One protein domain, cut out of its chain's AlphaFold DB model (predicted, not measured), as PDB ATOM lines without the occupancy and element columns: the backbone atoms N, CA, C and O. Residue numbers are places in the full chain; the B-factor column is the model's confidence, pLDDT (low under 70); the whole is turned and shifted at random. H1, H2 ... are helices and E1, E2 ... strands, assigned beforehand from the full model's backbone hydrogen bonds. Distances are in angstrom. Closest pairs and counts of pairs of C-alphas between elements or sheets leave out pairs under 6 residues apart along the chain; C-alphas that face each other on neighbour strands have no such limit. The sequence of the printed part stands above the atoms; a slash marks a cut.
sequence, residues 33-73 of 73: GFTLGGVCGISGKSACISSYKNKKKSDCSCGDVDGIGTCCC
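What this domain is: This is residues 33 to 73 of the 73 residues of the protein "SP11-A14 protein" of Brassica napus (UniProt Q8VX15). A small sheet of three strands has one helix, H1, over one face, and no named element covers its other face. The hairpin of E2 and E3 makes most of the sheet, with the short E1 beside E3; the loop of residues 52 to 60 and the turn between E2 and E3 lie towards the two ends of the longest axis. The printed part has 41 residues, with one named helix and three named strands in the order E1, H1, E2, E3. The sheet's order is E1, E3, E2, antiparallel throughout, and the class is mixed, helices and strands. The whole is compact, with a radius of gyration of the C-alphas of 9.1 A, and elongated in outline, spanning 27 by 17 by 14 A.

Where its parts are: Strand E1 is residues 33 to 35, 7.0 A from first to last C-alpha, and begins with C-alpha 33 at (-29.724, 23.849, -50.650). Helix H1 is residues 43 to 51, 12.3 A long, from C-alpha 43 at (-33.400, 39.580, -45.889). Strand E2 is residues 61 to 65, 12.8 A long. Strand E3 is residues 68 to 72, 12.9 A long, and ends with C-alpha 72 at (-27.327, 27.692, -51.650).

How they stand to each other: E3 is the inner strand, and E1 and E2 are the edge strands. E1 and E3 are antiparallel, with 160 degrees between their directions; N 71 and O 34 are 2.9 A apart, within hydrogen-bond range. E2 and E3 form a hairpin, antiparallel at 150 degrees, where N 70 and O 63, 2.7 A apart, and N 61 and O 72, 2.8 A apart, are within hydrogen-bond range. H1 is on the sheet at a height over the sheet of 8.9 A, over E3 and E2. It runs slantwise to the strands, but only just, at 59 degrees to E2 on the local plane. The closest C-alphas of H1 and E3 are those of Cys 48 and Cys 71, 5.4 A apart; those of H1 and E2 are Lys 45 and Cys 62, 5.5 A apart. E1, H1 and E2 make a split strand-helix-strand unit, two strands running the same way with E3 between them in the sheet, and its crossover is right-handed. In H1 every O i to N i+4 pair is within hydrogen-bond range.

The domain as a whole: The two C-alphas farthest apart are those of Asn 54 and Asp 66, at 28.0 A. The C-alphas of Gly 33 and Cys 73, the first and last printed residues, are 6.3 A apart, and Cys 73 is the chain's last residue. The printed part has no cut. The link from E2 to E3 is tight, those from E1 to H1 and from H1 to E2 are short, and no link is long. The mean pLDDT of the printed part is 70.7, and the model's confidence is low, under 70, at residues 42 to 45 and 51 to 59.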
ATOM      1  N   GLY A  33     -28.670  22.889 -50.340       70.56
ATOM      2  CA  GLY A  33     -29.724  23.849 -50.650       70.56
ATOM      3  C   GLY A  33     -31.000  23.645 -49.839       70.56
ATOM      4  O   GLY A  33     -31.501  22.526 -49.727       70.56
ATOM      5  N   PHE A  34     -31.587  24.729 -49.329       73.31
ATOM      6  CA  PHE A  34     -32.909  24.690 -48.698       73.31
ATOM      7  C   PHE A  34     -33.803  25.831 -49.186       73.31
ATOM      8  O   PHE A  34     -33.334  26.913 -49.541       73.31
ATOM      9  N   THR A  35     -35.108  25.580 -49.214       74.56
ATOM     10  CA  THR A  35     -36.117  26.577 -49.584       74.56
ATOM     11  C   THR A  35     -36.517  27.416 -48.377       74.56
ATOM     12  O   THR A  35     -36.780  26.885 -47.298       74.56
ATOM     13  N   LEU A  36     -36.607  28.724 -48.577       72.62
ATOM     14  CA  LEU A  36     -37.162  29.689 -47.640       72.62
ATOM     15  C   LEU A  36     -38.694  29.694 -47.729       72.62
ATOM     16  O   LEU A  36     -39.279  29.319 -48.741       72.62
ATOM     17  N   GLY A  37     -39.352  30.176 -46.673       72.50
ATOM     18  CA  GLY A  37     -40.809  30.372 -46.655       72.50
ATOM     19  C   GLY A  37     -41.310  31.549 -47.507       72.50
ATOM     20  O   GLY A  37     -42.498  31.847 -47.482       72.50
ATOM     21  N   GLY A  38     -40.422  32.240 -48.230       75.12
ATOM     22  CA  GLY A  38     -40.729  33.396 -49.071       75.12
ATOM     23  C   GLY A  38     -39.564  33.736 -50.000       75.12
ATOM     24  O   GLY A  38     -38.550  33.038 -49.994       75.12
ATOM     25  N   VAL A  39     -39.708  34.796 -50.799       80.00
ATOM     26  CA  VAL A  39     -38.660  35.266 -51.722       80.00
ATOM     27  C   VAL A  39     -37.395  35.711 -50.991       80.00
ATOM     28  O   VAL A  39     -37.434  36.141 -49.837       80.00
ATOM     29  N   CYS A  40     -36.264  35.632 -51.684       75.00
ATOM     30  CA  CYS A  40     -34.970  35.983 -51.155       75.00
ATOM     31  C   CYS A  40     -34.906  37.467 -50.770       75.00
ATOM     32  O   CYS A  40     -34.587  37.790 -49.633       75.00
ATOM     33  N   GLY A  41     -35.257  38.403 -51.654       71.25
ATOM     34  CA  GLY A  41     -35.192  39.837 -51.328       71.25
ATOM     35  C   GLY A  41     -33.874  40.258 -50.637       71.25
ATOM     36  O   GLY A  41     -32.816  39.671 -50.857       71.25
ATOM     37  N   ILE A  42     -33.920  41.272 -49.764       65.69
ATOM     38  CA  ILE A  42     -32.730  41.749 -49.021       65.69
ATOM     39  C   ILE A  42     -32.441  40.856 -47.795       65.69
ATOM     40  O   ILE A  42     -31.284  40.598 -47.457       65.69
ATOM     41  N   SER A  43     -33.492  40.349 -47.143       68.25
ATOM     42  CA  SER A  43     -33.400  39.580 -45.889       68.25
ATOM     43  C   SER A  43     -33.197  38.074 -46.083       68.25
ATOM     44  O   SER A  43     -32.805  37.374 -45.156       68.25
ATOM     45  N   GLY A  44     -33.441  37.536 -47.270       67.88
ATOM     46  CA  GLY A  44     -33.286  36.111 -47.561       67.88
ATOM     47  C   GLY A  44     -31.827  35.699 -47.593       67.88
ATOM     48  O   GLY A  44     -31.494  34.649 -47.058       67.88
ATOM     49  N   LYS A  45     -30.919  36.563 -48.072       68.06
ATOM     50  CA  LYS A  45     -29.476  36.296 -47.979       68.06
ATOM     51  C   LYS A  45     -29.016  36.195 -46.521       68.06
ATOM     52  O   LYS A  45     -28.258  35.287 -46.182       68.06
ATOM     53  N   SER A  46     -29.495  37.081 -45.640       72.19
ATOM     54  CA  SER A  46     -29.169  37.010 -44.210       72.19
ATOM     55  C   SER A  46     -29.838  35.816 -43.523       72.19
ATOM     56  O   SER A  46     -29.207  35.191 -42.672       72.19
ATOM     57  N   ALA A  47     -31.049  35.429 -43.932       73.44
ATOM     58  CA  ALA A  47     -31.729  34.224 -43.454       73.44
ATOM     59  C   ALA A  47     -31.025  32.923 -43.891       73.44
ATOM     60  O   ALA A  47     -30.870  32.013 -43.071       73.44
ATOM     61  N   CYS A  48     -30.528  32.852 -45.137       74.81
ATOM     62  CA  CYS A  48     -29.710  31.738 -45.635       74.81
ATOM     63  C   CYS A  48     -28.462  31.553 -44.782       74.81
ATOM     64  O   CYS A  48     -28.173  30.469 -44.281       74.81
ATOM     65  N   ILE A  49     -27.762  32.662 -44.577       72.69
ATOM     66  CA  ILE A  49     -26.565  32.742 -43.758       72.69
ATOM     67  C   ILE A  49     -26.846  32.349 -42.299       72.69
ATOM     68  O   ILE A  49     -26.044  31.648 -41.693       72.69
ATOM     69  N   SER A  50     -27.961  32.808 -41.723       71.94
ATOM     70  CA  SER A  50     -28.319  32.553 -40.320       71.94
ATOM     71  C   SER A  50     -28.678  31.085 -40.065       71.94
ATOM     72  O   SER A  50     -28.384  30.545 -39.001       71.94
ATOM     73  N   SER A  51     -29.275  30.419 -41.057       67.56
ATOM     74  CA  SER A  51     -29.635  28.998 -40.955       67.56
ATOM     75  C   SER A  51     -28.415  28.076 -41.048       67.56
ATOM     76  O   SER A  51     -28.414  26.991 -40.463       67.56
ATOM     77  N   TYR A  52     -27.339  28.511 -41.715       68.56
ATOM     78  CA  TYR A  52     -26.077  27.774 -41.765       68.56
ATOM     79  C   TYR A  52     -25.202  28.062 -40.544       68.56
ATOM     80  O   TYR A  52     -24.414  29.002 -40.511       68.56
ATOM     81  N   LYS A  53     -25.284  27.185 -39.538       61.34
ATOM     82  CA  LYS A  53     -24.503  27.286 -38.292       61.34
ATOM     83  C   LYS A  53     -22.976  27.158 -38.447       61.34
ATOM     84  O   LYS A  53     -22.279  27.458 -37.486       61.34
ATOM     85  N   ASN A  54     -22.447  26.682 -39.583       56.78
ATOM     86  CA  ASN A  54     -21.043  26.231 -39.656       56.78
ATOM     87  C   ASN A  54     -20.268  26.503 -40.963       56.78
ATOM     88  O   ASN A  54     -19.067  26.242 -40.998       56.78
ATOM     89  N   LYS A  55     -20.884  27.022 -42.034       54.84
ATOM     90  CA  LYS A  55     -20.143  27.364 -43.266       54.84
ATOM     91  C   LYS A  55     -19.797  28.850 -43.297       54.84
ATOM     92  O   LYS A  55     -20.546  29.682 -42.786       54.84
ATOM     93  N   LYS A  56     -18.639  29.186 -43.882       54.97
ATOM     94  CA  LYS A  56     -18.202  30.574 -44.086       54.97
ATOM     95  C   LYS A  56     -19.352  31.370 -44.703       54.97
ATOM     96  O   LYS A  56     -19.782  31.094 -45.818       54.97
ATOM     97  N   LYS A  57     -19.787  32.388 -43.963       56.22
ATOM     98  CA  LYS A  57     -20.858  33.355 -44.262       56.22
ATOM     99  C   LYS A  57     -20.842  33.932 -45.690       56.22
ATOM    100  O   LYS A  57     -21.838  34.491 -46.136       56.22
ATOM    101  N   SER A  58     -19.702  33.838 -46.366       59.12
ATOM    102  CA  SER A  58     -19.373  34.504 -47.622       59.12
ATOM    103  C   SER A  58     -19.818  33.762 -48.887       59.12
ATOM    104  O   SER A  58     -20.020  34.431 -49.894       59.12
ATOM    105  N   ASP A  59     -20.010  32.438 -48.844       67.75
ATOM    106  CA  ASP A  59     -20.316  31.628 -50.045       67.75
ATOM    107  C   ASP A  59     -21.806  31.297 -50.216       67.75
ATOM    108  O   ASP A  59     -22.216  30.714 -51.217       67.75
ATOM    109  N   CYS A  60     -22.644  31.708 -49.263       71.75
ATOM    110  CA  CYS A  60     -24.081  31.511 -49.365       71.75
ATOM    111  C   CYS A  60     -24.688  32.434 -50.429       71.75
ATOM    112  O   CYS A  60     -24.757  33.659 -50.265       71.75
ATOM    113  N   SER A  61     -25.182  31.821 -51.496       74.69
ATOM    114  CA  SER A  61     -26.011  32.456 -52.511       74.69
ATOM    115  C   SER A  61     -27.485  32.247 -52.188       74.69
ATOM    116  O   SER A  61     -27.873  31.282 -51.533       74.69
ATOM    117  N   CYS A  62     -28.325  33.172 -52.629       76.69
ATOM    118  CA  CYS A  62     -29.762  33.078 -52.454       76.69
ATOM    119  C   CYS A  62     -30.418  33.527 -53.756       76.69
ATOM    120  O   CYS A  62     -30.082  34.592 -54.273       76.69
ATOM    121  N   GLY A  63     -31.268  32.673 -54.318       78.50
ATOM    122  CA  GLY A  63     -31.920  32.895 -55.604       78.50
ATOM    123  C   GLY A  63     -33.407  32.595 -55.518       78.50
ATOM    124  O   GLY A  63     -33.823  31.751 -54.735       78.50
ATOM    125  N   ASP A  64     -34.210  33.288 -56.314       77.81
ATOM    126  CA  ASP A  64     -35.658  33.103 -56.347       77.81
ATOM    127  C   ASP A  64     -36.061  32.130 -57.454       77.81
ATOM    128  O   ASP A  64     -35.695  32.303 -58.617       77.81
ATOM    129  N   VAL A  65     -36.827  31.103 -57.088       70.56
ATOM    130  CA  VAL A  65     -37.322  30.062 -57.995       70.56
ATOM    131  C   VAL A  65     -38.826  29.943 -57.798       70.56
ATOM    132  O   VAL A  65     -39.269  29.640 -56.695       70.56
ATOM    133  N   ASP A  66     -39.617  30.201 -58.842       70.56
ATOM    134  CA  ASP A  66     -41.091  30.151 -58.780       70.56
ATOM    135  C   ASP A  66     -41.693  30.996 -57.628       70.56
ATOM    136  O   ASP A  66     -42.718  30.653 -57.043       70.56
ATOM    137  N   GLY A  67     -41.044  32.112 -57.268       71.31
ATOM    138  CA  GLY A  67     -41.466  32.972 -56.151       71.31
ATOM    139  C   GLY A  67     -41.084  32.451 -54.760       71.31
ATOM    140  O   GLY A  67     -41.553  32.982 -53.754       71.31
ATOM    141  N   ILE A  68     -40.228  31.431 -54.691       76.56
ATOM    142  CA  ILE A  68     -39.697  30.847 -53.460       76.56
ATOM    143  C   ILE A  68     -38.187  31.086 -53.418       76.56
ATOM    144  O   ILE A  68     -37.443  30.664 -54.306       76.56
ATOM    145  N   GLY A  69     -37.716  31.744 -52.362       79.44
ATOM    146  CA  GLY A  69     -36.295  31.937 -52.121       79.44
ATOM    147  C   GLY A  69     -35.625  30.592 -51.859       79.44
ATOM    148  O   GLY A  69     -36.088  29.793 -51.052       79.44
ATOM    149  N   THR A  70     -34.527  30.326 -52.543       79.19
ATOM    150  CA  THR A  70     -33.725  29.116 -52.408       79.19
ATOM    151  C   THR A  70     -32.325  29.522 -51.990       79.19
ATOM    152  O   THR A  70     -31.655  30.300 -52.670       79.19
ATOM    153  N   CYS A  71     -31.894  29.005 -50.846       77.25
ATOM    154  CA  CYS A  71     -30.555  29.191 -50.322       77.25
ATOM    155  C   CYS A  71     -29.621  28.137 -50.887       77.25
ATOM    156  O   CYS A  71     -29.977  26.962 -50.904       77.25
ATOM    157  N   CYS A  72     -28.419  28.561 -51.261       76.25
ATOM    158  CA  CYS A  72     -27.327  27.692 -51.650       76.25
ATOM    159  C   CYS A  72     -26.058  28.044 -50.901       76.25
ATOM    160  O   CYS A  72     -25.421  29.055 -51.184       76.25
ATOM    161  N   CYS A  73     -25.734  27.175 -49.956       70.31
ATOM    162  CA  CYS A  73     -24.475  27.075 -49.243       70.31
ATOM    163  C   CYS A  73     -24.032  25.596 -49.344       70.31
ATOM    164  O   CYS A  73     -22.939  25.281 -48.832       70.31
TER     165      CYS A  73